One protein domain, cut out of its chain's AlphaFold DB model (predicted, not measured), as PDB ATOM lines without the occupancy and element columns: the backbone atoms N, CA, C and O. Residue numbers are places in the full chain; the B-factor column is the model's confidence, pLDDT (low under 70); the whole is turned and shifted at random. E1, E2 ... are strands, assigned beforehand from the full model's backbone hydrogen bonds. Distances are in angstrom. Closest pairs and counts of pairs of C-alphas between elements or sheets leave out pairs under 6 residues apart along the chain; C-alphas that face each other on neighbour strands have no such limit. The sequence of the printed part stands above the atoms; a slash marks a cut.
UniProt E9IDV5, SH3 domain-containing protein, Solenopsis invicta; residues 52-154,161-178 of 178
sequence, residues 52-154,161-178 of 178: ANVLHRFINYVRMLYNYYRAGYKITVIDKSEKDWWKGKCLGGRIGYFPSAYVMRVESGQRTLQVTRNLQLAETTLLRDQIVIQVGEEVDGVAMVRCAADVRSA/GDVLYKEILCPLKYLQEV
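This is residues 52 to 154 and 161 to 178 of the 178 residues of the protein "SH3 domain-containing protein" of Solenopsis invicta (UniProt E9IDV5). With little regular structure, the domain makes two lobes: a small twisted sheet, E1-E2-E3, beside which residues 52 to 73 loop, and a strongly twisted sheet, E7-E6-E5-E4-E8, folded where E5 bends. The printed part has 121 residues, of which 48 are in eight named strands, E1 to E8 in chain order, with no named helix; the class is all strand, and both sheets are antiparallel. It is compact, radius of gyration 14.4 A, spanning 41 by 31 by 25 A.

E1, residues 74 to 79, E2, 85 to 90, and E3, 95 to 99, form a meander, each strand the antiparallel neighbour of the one before; see N 76 and O 89, 2.9 A, and N 88 and O 96, 2.9 A. E4, 111 to 115, apart from E3, E5, 131 to 139, and E6, 142 to 148, form another; see N 113 and O 132, 2.9 A, and N 146 and O 133, 2.8 A. Edge strands E7, 165 to 171, and E8, 175 to 177, neighbour E6, N 168 to O 145 2.9 A, and E4, N 114 to O 176 2.7 A.

Find E1's first C-alpha, 74, at (155.939, 157.235, 158.332); E5 runs 20.5 A, bending by 78 degrees at residue 136; E8 ends at C-alpha 177, (154.473, 146.091, 152.649).

Residues 155 to 160 are cut out, leaving 14.1 A between C-alphas 154 and 161. The links E3 to E4 and E4 to E5 are long. pLDDT is under 70 in 37 residues, among them 52 to 74.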
ATOM      1  N   ALA A  52     156.455 156.576 164.194       40.41
ATOM      2  CA  ALA A  52     155.066 156.139 164.171       40.41
ATOM      3  C   ALA A  52     154.596 156.027 162.719       40.41
ATOM      4  O   ALA A  52     154.942 156.855 161.871       40.41
ATOM      5  N   ASN A  53     153.795 155.007 162.430       37.62
ATOM      6  CA  ASN A  53     153.116 154.900 161.145       37.62
ATOM      7  C   ASN A  53     151.698 155.450 161.285       37.62
ATOM      8  O   ASN A  53     151.003 155.182 162.270       37.62
ATOM      9  N   VAL A  54     151.262 156.221 160.289       39.12
ATOM     10  CA  VAL A  54     149.869 156.659 160.189       39.12
ATOM     11  C   VAL A  54     149.039 155.470 159.712       39.12
ATOM     12  O   VAL A  54     149.023 155.147 158.517       39.12
ATOM     13  N   LEU A  55     148.359 154.805 160.646       35.94
ATOM     14  CA  LEU A  55     147.376 153.781 160.315       35.94
ATOM     15  C   LEU A  55     146.026 154.458 160.122       35.94
ATOM     16  O   LEU A  55     145.505 155.068 161.052       35.94
ATOM     17  N   HIS A  56     145.416 154.309 158.949       35.25
ATOM     18  CA  HIS A  56     144.044 154.768 158.792       35.25
ATOM     19  C   HIS A  56     143.174 153.851 157.942       35.25
ATOM     20  O   HIS A  56     143.389 153.704 156.740       35.25
ATOM     21  N   ARG A  57     142.098 153.359 158.568       30.41
ATOM     22  CA  ARG A  57     140.787 153.256 157.925       30.41
ATOM     23  C   ARG A  57     139.663 153.353 158.967       30.41
ATOM     24  O   ARG A  57     139.070 152.344 159.323       30.41
ATOM     25  N   PHE A  58     139.323 154.573 159.383       25.69
ATOM     26  CA  PHE A  58     138.016 154.885 159.968       25.69
ATOM     27  C   PHE A  58     137.367 156.074 159.249       25.69
ATOM     28  O   PHE A  58     137.591 157.233 159.571       25.69
ATOM     29  N   ILE A  59     136.485 155.748 158.296       25.98
ATOM     30  CA  ILE A  59     135.547 156.679 157.641       25.98
ATOM     31  C   ILE A  59     136.235 157.724 156.722       25.98
ATOM     32  O   ILE A  59     137.432 157.986 156.776       25.98
ATOM     33  N   ASN A  60     135.476 158.288 155.779       26.28
ATOM     34  CA  ASN A  60     135.946 159.209 154.733       26.28
ATOM     35  C   ASN A  60     136.294 160.636 155.235       26.28
ATOM     36  O   ASN A  60     136.117 161.593 154.483       26.28
ATOM     37  N   TYR A  61     136.756 160.815 156.482       26.80
ATOM     38  CA  TYR A  61     136.753 162.138 157.132       26.80
ATOM     39  C   TYR A  61     138.095 162.876 157.261       26.80
ATOM     40  O   TYR A  61     138.077 164.100 157.301       26.80
ATOM     41  N   VAL A  62     139.257 162.215 157.140       32.06
ATOM     42  CA  VAL A  62     140.561 162.922 156.997       32.06
ATOM     43  C   VAL A  62     140.990 163.066 155.526       32.06
ATOM     44  O   VAL A  62     142.160 163.011 155.160       32.06
ATOM     45  N   ARG A  63     140.002 163.295 154.648       30.16
ATOM     46  CA  ARG A  63     140.194 164.069 153.405       30.16
ATOM     47  C   ARG A  63     140.043 165.584 153.661       30.16
ATOM     48  O   ARG A  63     140.385 166.395 152.805       30.16
ATOM     49  N   MET A  64     139.579 165.955 154.858       29.77
ATOM     50  CA  MET A  64     139.682 167.275 155.481       29.77
ATOM     51  C   MET A  64     140.674 167.134 156.655       29.77
ATOM     52  O   MET A  64     140.470 166.285 157.505       29.77
ATOM     53  N   LEU A  65     141.781 167.862 156.785       31.23
ATOM     54  CA  LEU A  65     142.220 169.102 156.148       31.23
ATOM     55  C   LEU A  65     143.700 168.961 155.727       31.23
ATOM     56  O   LEU A  65     144.484 168.339 156.432       31.23
ATOM     57  N   TYR A  66     144.076 169.599 154.611       31.83
ATOM     58  CA  TYR A  66     145.385 169.530 153.927       31.83
ATOM     59  C   TYR A  66     145.720 168.207 153.199       31.83
ATOM     60  O   TYR A  66     146.004 167.169 153.785       31.83
ATOM     61  N   ASN A  67     145.783 168.307 151.864       40.31
ATOM     62  CA  ASN A  67     145.967 167.254 150.846       40.31
ATOM     63  C   ASN A  67     147.324 166.489 150.854       40.31
ATOM     64  O   ASN A  67     147.795 166.090 149.790       40.31
ATOM     65  N   TYR A  68     148.002 166.303 151.993       45.00
ATOM     66  CA  TYR A  68     149.427 165.918 151.992       45.00
ATOM     67  C   TYR A  68     149.824 164.552 152.557       45.00
ATOM     68  O   TYR A  68     150.984 164.177 152.379       45.00
ATOM     69  N   TYR A  69     148.913 163.775 153.149       46.56
ATOM     70  CA  TYR A  69     149.256 162.467 153.724       46.56
ATOM     71  C   TYR A  69     148.371 161.346 153.176       46.56
ATOM     72  O   TYR A  69     147.147 161.395 153.273       46.56
ATOM     73  N   ARG A  70     149.007 160.328 152.580       54.00
ATOM     74  CA  ARG A  70     148.373 159.043 152.253       54.00
ATOM     75  C   ARG A  70     148.561 158.090 153.441       54.00
ATOM     76  O   ARG A  70     149.497 158.256 154.221       54.00
ATOM     77  N   ALA A  71     147.689 157.091 153.571       52.62
ATOM     78  CA  ALA A  71     147.867 156.023 154.556       52.62
ATOM     79  C   ALA A  71     149.196 155.274 154.323       52.62
ATOM     80  O   ALA A  71     149.689 155.237 153.195       52.62
ATOM     81  N   GLY A  72     149.788 154.721 155.388       57.69
ATOM     82  CA  GLY A  72     151.092 154.043 155.329       57.69
ATOM     83  C   GLY A  72     152.305 154.982 155.390       57.69
ATOM     84  O   GLY A  72     153.440 154.522 155.393       57.69
ATOM     85  N   TYR A  73     152.102 156.302 155.476       65.56
ATOM     86  CA  TYR A  73     153.214 157.244 155.626       65.56
ATOM     87  C   TYR A  73     153.808 157.193 157.043       65.56
ATOM     88  O   TYR A  73     153.098 157.288 158.047       65.56
ATOM     89  N   LYS A  74     155.142 157.118 157.104       69.50
ATOM     90  CA  LYS A  74     155.939 157.235 158.332       69.50
ATOM     91  C   LYS A  74     156.006 158.704 158.766       69.50
ATOM     92  O   LYS A  74     156.379 159.577 157.974       69.50
ATOM     93  N   ILE A  75     155.652 158.974 160.023       74.19
ATOM     94  CA  ILE A  75     155.767 160.288 160.667       74.19
ATOM     95  C   ILE A  75     156.664 160.158 161.899       74.19
ATOM     96  O   ILE A  75     156.498 159.270 162.736       74.19
ATOM     97  N   THR A  76     157.603 161.091 162.038       76.19
ATOM     98  CA  THR A  76     158.357 161.267 163.279       76.19
ATOM     99  C   THR A  76     157.560 162.185 164.195       76.19
ATOM    100  O   THR A  76     157.349 163.354 163.857       76.19
ATOM    101  N   VAL A  77     157.111 161.677 165.344       77.31
ATOM    102  CA  VAL A  77     156.443 162.511 166.354       77.31
ATOM    103  C   VAL A  77     157.481 163.438 166.997       77.31
ATOM    104  O   VAL A  77     158.593 163.010 167.303       77.31
ATOM    105  N   ILE A  78     157.132 164.715 167.148       79.12
ATOM    106  CA  ILE A  78     157.974 165.774 167.725       79.12
ATOM    107  C   ILE A  78     157.414 166.238 169.071       79.12
ATOM    108  O   ILE A  78     158.190 166.503 169.982       79.12
ATOM    109  N   ASP A  79     156.089 166.336 169.195       75.69
ATOM    110  CA  ASP A  79     155.423 166.825 170.403       75.69
ATOM    111  C   ASP A  79     154.166 165.997 170.698       75.69
ATOM    112  O   ASP A  79     153.390 165.697 169.785       75.69
ATOM    113  N   LYS A  80     153.993 165.640 171.973       77.88
ATOM    114  CA  LYS A  80     152.852 164.901 172.540       77.88
ATOM    115  C   LYS A  80     152.255 165.593 173.777       77.88
ATOM    116  O   LYS A  80     151.525 164.959 174.532       77.88
ATOM    117  N   SER A  81     152.607 166.857 174.026       78.88
ATOM    118  CA  SER A  81     152.128 167.629 175.185       78.88
ATOM    119  C   SER A  81     150.601 167.747 175.236       78.88
ATOM    120  O   SER A  81     150.018 167.767 176.317       78.88
ATOM    121  N   GLU A  82     149.948 167.752 174.075       74.25
ATOM    122  CA  GLU A  82     148.503 167.624 173.955       74.25
ATOM    123  C   GLU A  82     148.069 166.169 173.728       74.25
ATOM    124  O   GLU A  82     148.615 165.445 172.895       74.25
ATOM    125  N   LYS A  83     147.023 165.750 174.447       75.69
ATOM    126  CA  LYS A  83     146.495 164.379 174.407       75.69
ATOM    127  C   LYS A  83     145.939 163.991 173.032       75.69
ATOM    128  O   LYS A  83     146.231 162.903 172.539       75.69
ATOM    129  N   ASP A  84     145.122 164.858 172.435       75.62
ATOM    130  CA  ASP A  84     144.333 164.531 171.237       75.62
ATOM    131  C   ASP A  84     145.017 164.956 169.927       75.62
ATOM    132  O   ASP A  84     144.664 164.442 168.867       75.62
ATOM    133  N   TRP A  85     146.010 165.850 169.988       77.88
ATOM    134  CA  TRP A  85     146.700 166.427 168.830       77.88
ATOM    135  C   TRP A  85     148.215 166.397 169.019       77.88
ATOM    136  O   TRP A  85     148.759 167.065 169.888       77.88
ATOM    137  N   TRP A  86     148.927 165.644 168.183       79.38
ATOM    138  CA  TRP A  86     150.388 165.553 168.233       79.38
ATOM    139  C   TRP A  86     151.025 166.351 167.101       79.38
ATOM    140  O   TRP A  86     150.498 166.417 165.989       79.38
ATOM    141  N   LYS A  87     152.196 166.934 167.369       78.06
ATOM    142  CA  LYS A  87     153.031 167.583 166.348       78.06
ATOM    143  C   LYS A  87     154.020 166.567 165.803       78.06
ATOM    144  O   LYS A  87     154.635 165.822 166.567       78.06
ATOM    145  N   GLY A  88     154.260 166.567 164.499       76.06
ATOM    146  CA  GLY A  88     155.291 165.717 163.910       76.06
ATOM    147  C   GLY A  88     155.729 166.151 162.525       76.06
ATOM    148  O   GLY A  88     155.240 167.137 161.972       76.06
ATOM    149  N   LYS A  89     156.700 165.412 161.992       72.12
ATOM    150  CA  LYS A  89     157.394 165.691 160.736       72.12
ATOM    151  C   LYS A  89     157.283 164.508 159.789       72.12
ATOM    152  O   LYS A  89     157.547 163.370 160.177       72.12
ATOM    153  N   CYS A  90     156.917 164.784 158.544       68.38
ATOM    154  CA  CYS A  90     156.849 163.779 157.490       68.38
ATOM    155  C   CYS A  90     158.177 163.647 156.728       68.38
ATOM    156  O   CYS A  90     159.062 164.502 156.822       68.38
ATOM    157  N   LEU A  91     158.286 162.604 155.898       61.34
ATOM    158  CA  LEU A  91     159.456 162.335 155.049       61.34
ATOM    159  C   LEU A  91     159.790 163.462 154.045       61.34
ATOM    160  O   LEU A  91     160.912 163.530 153.561       61.34
ATOM    161  N   GLY A  92     158.861 164.389 153.778       66.06
ATOM    162  CA  GLY A  92     159.104 165.607 152.986       66.06
ATOM    163  C   GLY A  92     159.646 166.798 153.789       66.06
ATOM    164  O   GLY A  92     159.599 167.928 153.312       66.06
ATOM    165  N   GLY A  93     160.064 166.592 155.041       67.50
ATOM    166  CA  GLY A  93     160.631 167.628 155.911       67.50
ATOM    167  C   GLY A  93     159.618 168.571 156.572       67.50
ATOM    168  O   GLY A  93     159.986 169.292 157.498       67.50
ATOM    169  N   ARG A  94     158.353 168.551 156.142       74.44
ATOM    170  CA  ARG A  94     157.293 169.437 156.643       74.44
ATOM    171  C   ARG A  94     156.799 169.005 158.018       74.44
ATOM    172  O   ARG A  94     156.704 167.811 158.296       74.44
ATOM    173  N   ILE A  95     156.451 169.993 158.833       77.12
ATOM    174  CA  ILE A  95     155.947 169.830 160.198       77.12
ATOM    175  C   ILE A  95     154.465 170.215 160.225       77.12
ATOM    176  O   ILE A  95     154.055 171.136 159.522       77.12
ATOM    177  N   GLY A  96     153.663 169.514 161.023       76.62
ATOM    178  CA  GLY A  96     152.253 169.831 161.238       76.62
ATOM    179  C   GLY A  96     151.677 169.093 162.444       76.62
ATOM    180  O   GLY A  96     152.359 168.263 163.050       76.62
ATOM    181  N   TYR A  97     150.425 169.403 162.771       77.06
ATOM    182  CA  TYR A  97     149.649 168.709 163.797       77.06
ATOM    183  C   TYR A  97     148.729 167.665 163.154       77.06
ATOM    184  O   TYR A  97     148.190 167.890 162.068       77.06
ATOM    185  N   PHE A  98     148.547 166.532 163.823       72.06
ATOM    186  CA  PHE A  98     147.633 165.454 163.438       72.06
ATOM    187  C   PHE A  98     146.969 164.873 164.697       72.06
ATOM    188  O   PHE A  98     147.567 164.954 165.775       72.06
ATOM    189  N   PRO A  99     145.766 164.281 164.610       76.69
ATOM    190  CA  PRO A  99     145.118 163.751 165.796       76.69
ATOM    191  C   PRO A  99     145.795 162.446 166.238       76.69
ATOM    192  O   PRO A  99     146.063 161.563 165.418       76.69
ATOM    193  N   SER A 100     146.078 162.314 167.534       71.81
ATOM    194  CA  SER A 100     146.851 161.198 168.108       71.81
ATOM    195  C   SER A 100     146.206 159.829 167.861       71.81
ATOM    196  O   SER A 100     146.905 158.857 167.587       71.81
ATOM    197  N   ALA A 101     144.871 159.779 167.830       70.94
ATOM    198  CA  ALA A 101     144.068 158.589 167.538       70.94
ATOM    199  C   ALA A 101     144.320 157.941 166.154       70.94
ATOM    200  O   ALA A 101     143.854 156.831 165.907       70.94
ATOM    201  N   TYR A 102     145.034 158.620 165.246       70.62
ATOM    202  CA  TYR A 102     145.251 158.209 163.850       70.62
ATOM    203  C   TYR A 102     146.673 157.687 163.581       70.62
ATOM    204  O   TYR A 102     147.038 157.415 162.434       70.62
ATOM    205  N   VAL A 103     147.505 157.562 164.617       73.19
ATOM    206  CA  VAL A 103     148.860 157.013 164.498       73.19
ATOM    207  C   VAL A 103     149.053 155.825 165.419       73.19
ATOM    208  O   VAL A 103     148.521 155.778 166.522       73.19
ATOM    209  N   MET A 104     149.870 154.874 164.984       76.44
ATOM    210  CA  MET A 104     150.282 153.761 165.825       76.44
ATOM    211  C   MET A 104     151.801 153.675 165.844       76.44
ATOM    212  O   MET A 104     152.482 153.877 164.831       76.44
ATOM    213  N   ARG A 105     152.347 153.413 167.032       76.44
ATOM    214  CA  ARG A 105     153.781 153.210 167.211       76.44
ATOM    215  C   ARG A 105     154.210 151.956 166.453       76.44
ATOM    216  O   ARG A 105     153.541 150.929 166.537       76.44
ATOM    217  N   VAL A 106     155.335 152.058 165.748       78.44
ATOM    218  CA  VAL A 106     156.008 150.916 165.125       78.44
ATOM    219  C   VAL A 106     157.402 150.827 165.715       78.44
ATOM    220  O   VAL A 106     158.136 151.813 165.772       78.44
ATOM    221  N   GLU A 107     157.725 149.652 166.229       79.25
ATOM    222  CA  GLU A 107     158.988 149.374 166.901       79.25
ATOM    223  C   GLU A 107     160.006 148.796 165.912       79.25
ATOM    224  O   GLU A 107     159.670 148.403 164.795       79.25
ATOM    225  N   SER A 108     161.280 148.760 166.306       79.00
ATOM    226  CA  SER A 108     162.326 148.186 165.456       79.00
ATOM    227  C   SER A 108     162.018 146.717 165.155       79.00
ATOM    228  O   SER A 108     161.770 145.942 166.073       79.00
ATOM    229  N   GLY A 109     162.046 146.339 163.874       79.81
ATOM    230  CA  GLY A 109     161.719 144.987 163.404       79.81
ATOM    231  C   GLY A 109     160.241 144.750 163.060       79.81
ATOM    232  O   GLY A 109     159.938 143.770 162.387       79.81
ATOM    233  N   GLN A 110     159.325 145.648 163.435       84.94
ATOM    234  CA  GLN A 110     157.914 145.548 163.047       84.94
ATOM    235  C   GLN A 110     157.701 146.060 161.612       84.94
ATOM    236  O   GLN A 110     158.194 147.128 161.241       84.94
ATOM    237  N   ARG A 111     156.935 145.319 160.798       84.19
ATOM    238  CA  ARG A 111     156.637 145.685 159.397       84.19
ATOM    239  C   ARG A 111     155.273 146.352 159.279       84.19
ATOM    240  O   ARG A 111     154.313 145.928 159.911       84.19
ATOM    241  N   THR A 112     155.180 147.397 158.463       85.00
ATOM    242  CA  THR A 112     153.916 148.102 158.195       85.00
ATOM    243  C   THR A 112     153.331 147.558 156.899       85.00
ATOM    244  O   THR A 112     154.014 147.561 155.881       85.00
ATOM    245  N   LEU A 113     152.096 147.058 156.944       88.25
ATOM    246  CA  LEU A 113     151.478 146.335 155.835       88.25
ATOM    247  C   LEU A 113     150.082 146.893 155.516       88.25
ATOM    248  O   LEU A 113     149.301 147.188 156.417       88.25
ATOM    249  N   GLN A 114     149.735 146.984 154.238       87.56
ATOM    250  CA  GLN A 114     148.412 147.337 153.733       87.56
ATOM    251  C   GLN A 114     147.609 146.082 153.372       87.56
ATOM    252  O   GLN A 114     148.080 145.188 152.668       87.56
ATOM    253  N   VAL A 115     146.358 146.036 153.817       87.31
ATOM    254  CA  VAL A 115     145.400 144.969 153.517       87.31
ATOM    255  C   VAL A 115     144.941 145.069 152.054       87.31
ATOM    256  O   VAL A 115     144.370 146.071 151.632       87.31
ATOM    257  N   THR A 116     145.153 144.023 151.255       91.38
ATOM    258  CA  THR A 116     144.928 144.053 149.787       91.38
ATOM    259  C   THR A 116     143.460 143.928 149.352       91.38
ATOM    260  O   THR A 116     143.091 144.356 148.253       91.38
ATOM    261  N   ARG A 117     142.600 143.363 150.208       89.75
ATOM    262  CA  ARG A 117     141.154 143.152 149.996       89.75
ATOM    263  C   ARG A 117     140.435 143.029 151.343       89.75
ATOM    264  O   ARG A 117     141.094 142.776 152.337       89.75
ATOM    265  N   ASN A 118     139.106 143.131 151.392       89.06
ATOM    266  CA  ASN A 118     138.376 142.864 152.641       89.06
ATOM    267  C   ASN A 118     138.595 141.402 153.091       89.06
ATOM    268  O   ASN A 118     138.439 140.483 152.283       89.06
ATOM    269  N   LEU A 119     138.937 141.196 154.364       90.12
ATOM    270  CA  LEU A 119     139.191 139.895 154.984       90.12
ATOM    271  C   LEU A 119     138.274 139.718 156.190       90.12
ATOM    272  O   LEU A 119     138.371 140.470 157.159       90.12
ATOM    273  N   GLN A 120     137.430 138.689 156.154       91.88
ATOM    274  CA  GLN A 120     136.744 138.224 157.351       91.88
ATOM    275  C   GLN A 120     137.709 137.352 158.157       91.88
ATOM    276  O   GLN A 120     138.205 136.346 157.647       91.88
ATOM    277  N   LEU A 121     137.986 137.751 159.396       87.62
ATOM    278  CA  LEU A 121     138.712 136.962 160.388       87.62
ATOM    279  C   LEU A 121     137.726 136.552 161.498       87.62
ATOM    280  O   LEU A 121     136.560 136.945 161.466       87.62
ATOM    281  N   ALA A 122     138.172 135.741 162.460       81.25
ATOM    282  CA  ALA A 122     137.284 135.143 163.465       81.25
ATOM    283  C   ALA A 122     136.516 136.182 164.311       81.25
ATOM    284  O   ALA A 122     135.323 136.021 164.543       81.25
ATOM    285  N   GLU A 123     137.187 137.260 164.728       79.00
ATOM    286  CA  GLU A 123     136.644 138.258 165.670       79.00
ATOM    287  C   GLU A 123     136.475 139.663 165.065       79.00
ATOM    288  O   GLU A 123     136.004 140.589 165.728       79.00
ATOM    289  N   THR A 124     136.915 139.872 163.821       84.25
ATOM    290  CA  THR A 124     136.929 141.194 163.180       84.25
ATOM    291  C   THR A 124     137.032 141.093 161.658       84.25
ATOM    292  O   THR A 124     137.363 140.044 161.104       84.25
ATOM    293  N   THR A 125     136.778 142.204 160.970       86.12
ATOM    294  CA  THR A 125     136.918 142.327 159.519       86.12
ATOM    295  C   THR A 125     138.014 143.341 159.220       86.12
ATOM    296  O   THR A 125     137.837 144.531 159.478       86.12
ATOM    297  N   LEU A 126     139.128 142.900 158.632       86.94
ATOM    298  CA  LEU A 126     140.102 143.836 158.069       86.94
ATOM    299  C   LEU A 126     139.583 144.338 156.722       86.94
ATOM    300  O   LEU A 126     139.219 143.550 155.847       86.94
ATOM    301  N   LEU A 127     139.543 145.650 156.535       83.31
ATOM    302  CA  LEU A 127     139.074 146.256 155.292       83.31
ATOM    303  C   LEU A 127     140.236 146.451 154.314       83.31
ATOM    304  O   LEU A 127     141.360 146.731 154.719       83.31
ATOM    305  N   ARG A 128     139.955 146.373 153.009       81.94
ATOM    306  CA  ARG A 128     140.914 146.741 151.955       81.94
ATOM    307  C   ARG A 128     141.531 148.111 152.245       81.94
ATOM    308  O   ARG A 128     140.840 148.994 152.730       81.94
ATOM    309  N   ASP A 129     142.801 148.308 151.928       82.00
ATOM    310  CA  ASP A 129     143.582 149.528 152.169       82.00
ATOM    311  C   ASP A 129     143.726 149.949 153.646       82.00
ATOM    312  O   ASP A 129     144.280 151.011 153.921       82.00
ATOM    313  N   GLN A 130     143.254 149.149 154.609       80.75
ATOM    314  CA  GLN A 130     143.586 149.335 156.019       80.75
ATOM    315  C   GLN A 130     145.065 149.007 156.232       80.75
ATOM    316  O   GLN A 130     145.568 148.024 155.690       80.75
ATOM    317  N   ILE A 131     145.756 149.817 157.031       85.38
ATOM    318  CA  ILE A 131     147.137 149.540 157.422       85.38
ATOM    319  C   ILE A 131     147.130 148.777 158.750       85.38
ATOM    320  O   ILE A 131     146.405 149.142 159.680       85.38
ATOM    321  N   VAL A 132     147.945 147.732 158.824       88.31
ATOM    322  CA  VAL A 132     148.222 146.915 160.009       88.31
ATOM    323  C   VAL A 132     149.732 146.845 160.233       88.31
ATOM    324  O   VAL A 132     150.521 147.148 159.335       88.31
ATOM    325  N   ILE A 133     150.153 146.453 161.431       89.19
ATOM    326  CA  ILE A 133     151.570 146.281 161.770       89.19
ATOM    327  C   ILE A 133     151.811 144.805 162.062       89.19
ATOM    328  O   ILE A 133     151.192 144.271 162.973       89.19
ATOM    329  N   GLN A 134     152.703 144.139 161.333       92.50
ATOM    330  CA  GLN A 134     153.188 142.819 161.734       92.50
ATOM    331  C   GLN A 134     154.048 142.966 162.991       92.50
ATOM    332  O   GLN A 134     155.050 143.685 162.977       92.50
ATOM    333  N   VAL A 135     153.642 142.276 164.059       91.19
ATOM    334  CA  VAL A 135     154.300 142.304 165.375       91.19
ATOM    335  C   VAL A 135     154.925 140.966 165.766       91.19
ATOM    336  O   VAL A 135     155.829 140.952 166.593       91.19
ATOM    337  N   GLY A 136     154.474 139.862 165.161       91.81
ATOM    338  CA  GLY A 136     155.054 138.529 165.335       91.81
ATOM    339  C   GLY A 136     155.757 138.015 164.080       91.81
ATOM    340  O   GLY A 136     155.517 138.503 162.971       91.81
ATOM    341  N   GLU A 137     156.596 136.998 164.255       95.19
ATOM    342  CA  GLU A 137     157.197 136.250 163.149       95.19
ATOM    343  C   GLU A 137     156.130 135.551 162.287       95.19
ATOM    344  O   GLU A 137     154.966 135.414 162.677       95.19
ATOM    345  N   GLU A 138     156.522 135.161 161.077       96.06
ATOM    346  CA  GLU A 138     155.677 134.384 160.173       96.06
ATOM    347  C   GLU A 138     155.823 132.890 160.474       96.06
ATOM    348  O   GLU A 138     156.931 132.359 160.472       96.06
ATOM    349  N   VAL A 139     154.694 132.212 160.677       97.38
ATOM    350  CA  VAL A 139     154.599 130.754 160.798       97.38
ATOM    351  C   VAL A 139     153.508 130.289 159.837       97.38
ATOM    352  O   VAL A 139     152.389 130.799 159.871       97.38
ATOM    353  N   ASP A 140     153.842 129.371 158.928       96.75
ATOM    354  CA  ASP A 140     152.930 128.806 157.917       96.75
ATOM    355  C   ASP A 140     152.131 129.851 157.100       96.75
ATOM    356  O   ASP A 140     150.954 129.672 156.772       96.75
ATOM    357  N   GLY A 141     152.768 130.977 156.754       96.50
ATOM    358  CA  GLY A 141     152.140 132.063 155.991       96.50
ATOM    359  C   GLY A 141     151.181 132.946 156.797       96.50
ATOM    360  O   GLY A 141     150.442 133.747 156.213       96.50
ATOM    361  N   VAL A 142     151.163 132.806 158.124       96.75
ATOM    362  CA  VAL A 142     150.355 133.582 159.074       96.75
ATOM    363  C   VAL A 142     151.282 134.310 160.043       96.75
ATOM    364  O   VAL A 142     152.292 133.765 160.476       96.75
ATOM    365  N   ALA A 143     150.941 135.542 160.415       96.56
ATOM    366  CA  ALA A 143     151.635 136.256 161.483       96.56
ATOM    367  C   ALA A 143     150.648 137.010 162.377       96.56
ATOM    368  O   ALA A 143     149.514 137.295 161.980       96.56
ATOM    369  N   MET A 144     151.100 137.370 163.577       95.31
ATOM    370  CA  MET A 144     150.365 138.291 164.439       95.31
ATOM    371  C   MET A 144     150.463 139.712 163.876       95.31
ATOM    372  O   MET A 144     151.569 140.232 163.678       95.31
ATOM    373  N   VAL A 145     149.313 140.346 163.636       92.31
ATOM    374  CA  VAL A 145     149.225 141.739 163.190       92.31
ATOM    375  C   VAL A 145     148.401 142.582 164.152       92.31
ATOM    376  O   VAL A 145     147.352 142.165 164.636       92.31
ATOM    377  N   ARG A 146     148.870 143.801 164.395       89.44
ATOM    378  CA  ARG A 146     148.200 144.832 165.177       89.44
ATOM    379  C   ARG A 146     147.363 145.721 164.257       89.44
ATOM    380  O   ARG A 146     147.879 146.256 163.273       89.44
ATOM    381  N   CYS A 147     146.088 145.901 164.581       83.38
ATOM    382  CA  CYS A 147     145.165 146.798 163.889       83.38
ATOM    383  C   CYS A 147     144.466 147.737 164.887       83.38
ATOM    384  O   CYS A 147     144.330 147.413 166.065       83.38
ATOM    385  N   ALA A 148     144.023 148.914 164.436       75.50
ATOM    386  CA  ALA A 148     143.229 149.817 165.273       75.50
ATOM    387  C   ALA A 148     141.895 149.160 165.672       75.50
ATOM    388  O   ALA A 148     141.218 148.571 164.826       75.50
ATOM    389  N   ALA A 149     141.518 149.271 166.947       67.69
ATOM    390  CA  ALA A 149     140.233 148.789 167.440       67.69
ATOM    391  C   ALA A 149     139.083 149.712 166.991       67.69
ATOM    392  O   ALA A 149     139.263 150.922 166.853       67.69
ATOM    393  N   ASP A 150     137.879 149.157 166.814       54.75
ATOM    394  CA  ASP A 150     136.661 149.952 166.633       54.75
ATOM    395  C   ASP A 150     136.435 150.889 167.825       54.75
ATOM    396  O   ASP A 150     136.135 150.446 168.933       54.75
ATOM    397  N   VAL A 151     136.452 152.201 167.576       47.81
ATOM    398  CA  VAL A 151     136.208 153.267 168.577       47.81
ATOM    399  C   VAL A 151     134.736 153.302 169.064       47.81
ATOM    400  O   VAL A 151     134.284 154.263 169.676       47.81
ATOM    401  N   ARG A 152     133.948 152.258 168.776       41.62
ATOM    402  CA  ARG A 152     132.531 152.125 169.159       41.62
ATOM    403  C   ARG A 152     132.309 151.421 170.500       41.62
ATOM    404  O   ARG A 152     131.232 151.573 171.066       41.62
ATOM    405  N   SER A 153     133.291 150.684 171.020       40.47
ATOM    406  CA  SER A 153     133.258 150.130 172.384       40.47
ATOM    407  C   SER A 153     133.861 151.146 173.361       40.47
ATOM    408  O   SER A 153     135.075 151.176 173.556       40.47
ATOM    409  N   ALA A 154     133.017 152.015 173.919       37.59
ATOM    410  CA  ALA A 154     133.433 153.231 174.627       37.59
ATOM    411  C   ALA A 154     133.956 153.036 176.072       37.59
ATOM    412  O   ALA A 154     134.340 154.020 176.699       37.59
ATOM    413  N   GLY A 161     146.503 157.602 176.840       47.28
ATOM    414  CA  GLY A 161     146.594 158.232 175.513       47.28
ATOM    415  C   GLY A 161     147.087 157.356 174.355       47.28
ATOM    416  O   GLY A 161     147.118 157.843 173.225       47.28
ATOM    417  N   ASP A 162     147.427 156.088 174.591       50.72
ATOM    418  CA  ASP A 162     147.744 155.150 173.512       50.72
ATOM    419  C   ASP A 162     146.486 154.699 172.744       50.72
ATOM    420  O   ASP A 162     145.411 154.472 173.306       50.72
ATOM    421  N   VAL A 163     146.631 154.563 171.423       55.44
ATOM    422  CA  VAL A 163     145.553 154.138 170.520       55.44
ATOM    423  C   VAL A 163     145.187 152.685 170.799       55.44
ATOM    424  O   VAL A 163     146.027 151.798 170.657       55.44
ATOM    425  N   LEU A 164     143.919 152.436 171.142       67.44
ATOM    426  CA  LEU A 164     143.411 151.081 171.340       67.44
ATOM    427  C   LEU A 164     143.594 150.254 170.064       67.44
ATOM    428  O   LEU A 164     143.141 150.623 168.977       67.44
ATOM    429  N   TYR A 165     144.240 149.105 170.221       75.62
ATOM    430  CA  TYR A 165     144.522 148.175 169.144       75.62
ATOM    431  C   TYR A 165     144.077 146.762 169.502       75.62
ATOM    432  O   TYR A 165     143.936 146.410 170.672       75.62
ATOM    433  N   LYS A 166     143.871 145.947 168.471       81.75
ATOM    434  CA  LYS A 166     143.700 144.498 168.578       81.75
ATOM    435  C   LYS A 166     144.886 143.830 167.900       81.75
ATOM    436  O   LYS A 166     145.344 144.304 166.861       81.75
ATOM    437  N   GLU A 167     145.377 142.745 168.482       89.69
ATOM    438  CA  GLU A 167     146.362 141.870 167.850       89.69
ATOM    439  C   GLU A 167     145.648 140.593 167.415       89.69
ATOM    440  O   GLU A 167     144.919 139.988 168.198       89.69
ATOM    441  N   ILE A 168     145.780 140.249 166.135       91.00
ATOM    442  CA  ILE A 168     145.045 139.161 165.489       91.00
ATOM    443  C   ILE A 168     145.965 138.378 164.556       91.00
ATOM    444  O   ILE A 168     146.835 138.946 163.893       91.00
ATOM    445  N   LEU A 169     145.750 137.068 164.452       95.25
ATOM    446  CA  LEU A 169     146.434 136.243 163.457       95.25
ATOM    447  C   LEU A 169     145.883 136.551 162.059       95.25
ATOM    448  O   LEU A 169     144.672 136.489 161.829       95.25
ATOM    449  N   CYS A 170     146.767 136.878 161.116       95.00
ATOM    450  CA  CYS A 170     146.397 137.239 159.750       95.00
ATOM    451  C   CYS A 170     147.285 136.522 158.714       95.00
ATOM    452  O   CYS A 170     148.512 136.557 158.845       95.00
ATOM    453  N   PRO A 171     146.710 135.894 157.667       96.88
ATOM    454  CA  PRO A 171     147.492 135.317 156.576       96.88
ATOM    455  C   PRO A 171     148.191 136.409 155.755       96.88
ATOM    456  O   PRO A 171     147.529 137.222 155.099       96.88
ATOM    457  N   LEU A 172     149.526 136.395 155.736       96.56
ATOM    458  CA  LEU A 172     150.347 137.447 155.126       96.56
ATOM    459  C   LEU A 172     150.144 137.575 153.612       96.56
ATOM    460  O   LEU A 172     150.272 138.669 153.078       96.56
ATOM    461  N   LYS A 173     149.706 136.510 152.927       97.06
ATOM    462  CA  LYS A 173     149.362 136.526 151.487       97.06
ATOM    463  C   LYS A 173     148.265 137.526 151.084       97.06
ATOM    464  O   LYS A 173     148.019 137.712 149.895       97.06
ATOM    465  N   TYR A 174     147.561 138.119 152.048       96.44
ATOM    466  CA  TYR A 174     146.571 139.173 151.816       96.44
ATOM    467  C   TYR A 174     147.059 140.574 152.211       96.44
ATOM    468  O   TYR A 174     146.280 141.530 152.132       96.44
ATOM    469  N   LEU A 175     148.314 140.704 152.629       94.56
ATOM    470  CA  LEU A 175     148.940 141.938 153.083       94.56
ATOM    471  C   LEU A 175     150.111 142.302 152.153       94.56
ATOM    472  O   LEU A 175     150.735 141.427 151.558       94.56
ATOM    473  N   GLN A 176     150.406 143.592 152.019       92.75
ATOM    474  CA  GLN A 176     151.494 144.113 151.184       92.75
ATOM    475  C   GLN A 176     152.291 145.165 151.963       92.75
ATOM    476  O   GLN A 176     151.690 146.029 152.587       92.75
ATOM    477  N   GLU A 177     153.623 145.117 151.939       87.19
ATOM    478  CA  GLU A 177     154.473 146.091 152.649       87.19
ATOM    479  C   GLU A 177     154.405 147.510 152.045       87.19
ATOM    480  O   GLU A 177     154.227 147.654 150.829       87.19
ATOM    481  N   VAL A 178     154.518 148.543 152.904       79.12
ATOM    482  CA  VAL A 178     154.410 149.984 152.566       79.12
ATOM    483  C   VAL A 178     155.538 150.875 153.117       79.12
ATOM    484  O   VAL A 178     156.065 150.641 154.237       79.12
TER     485      VAL A 178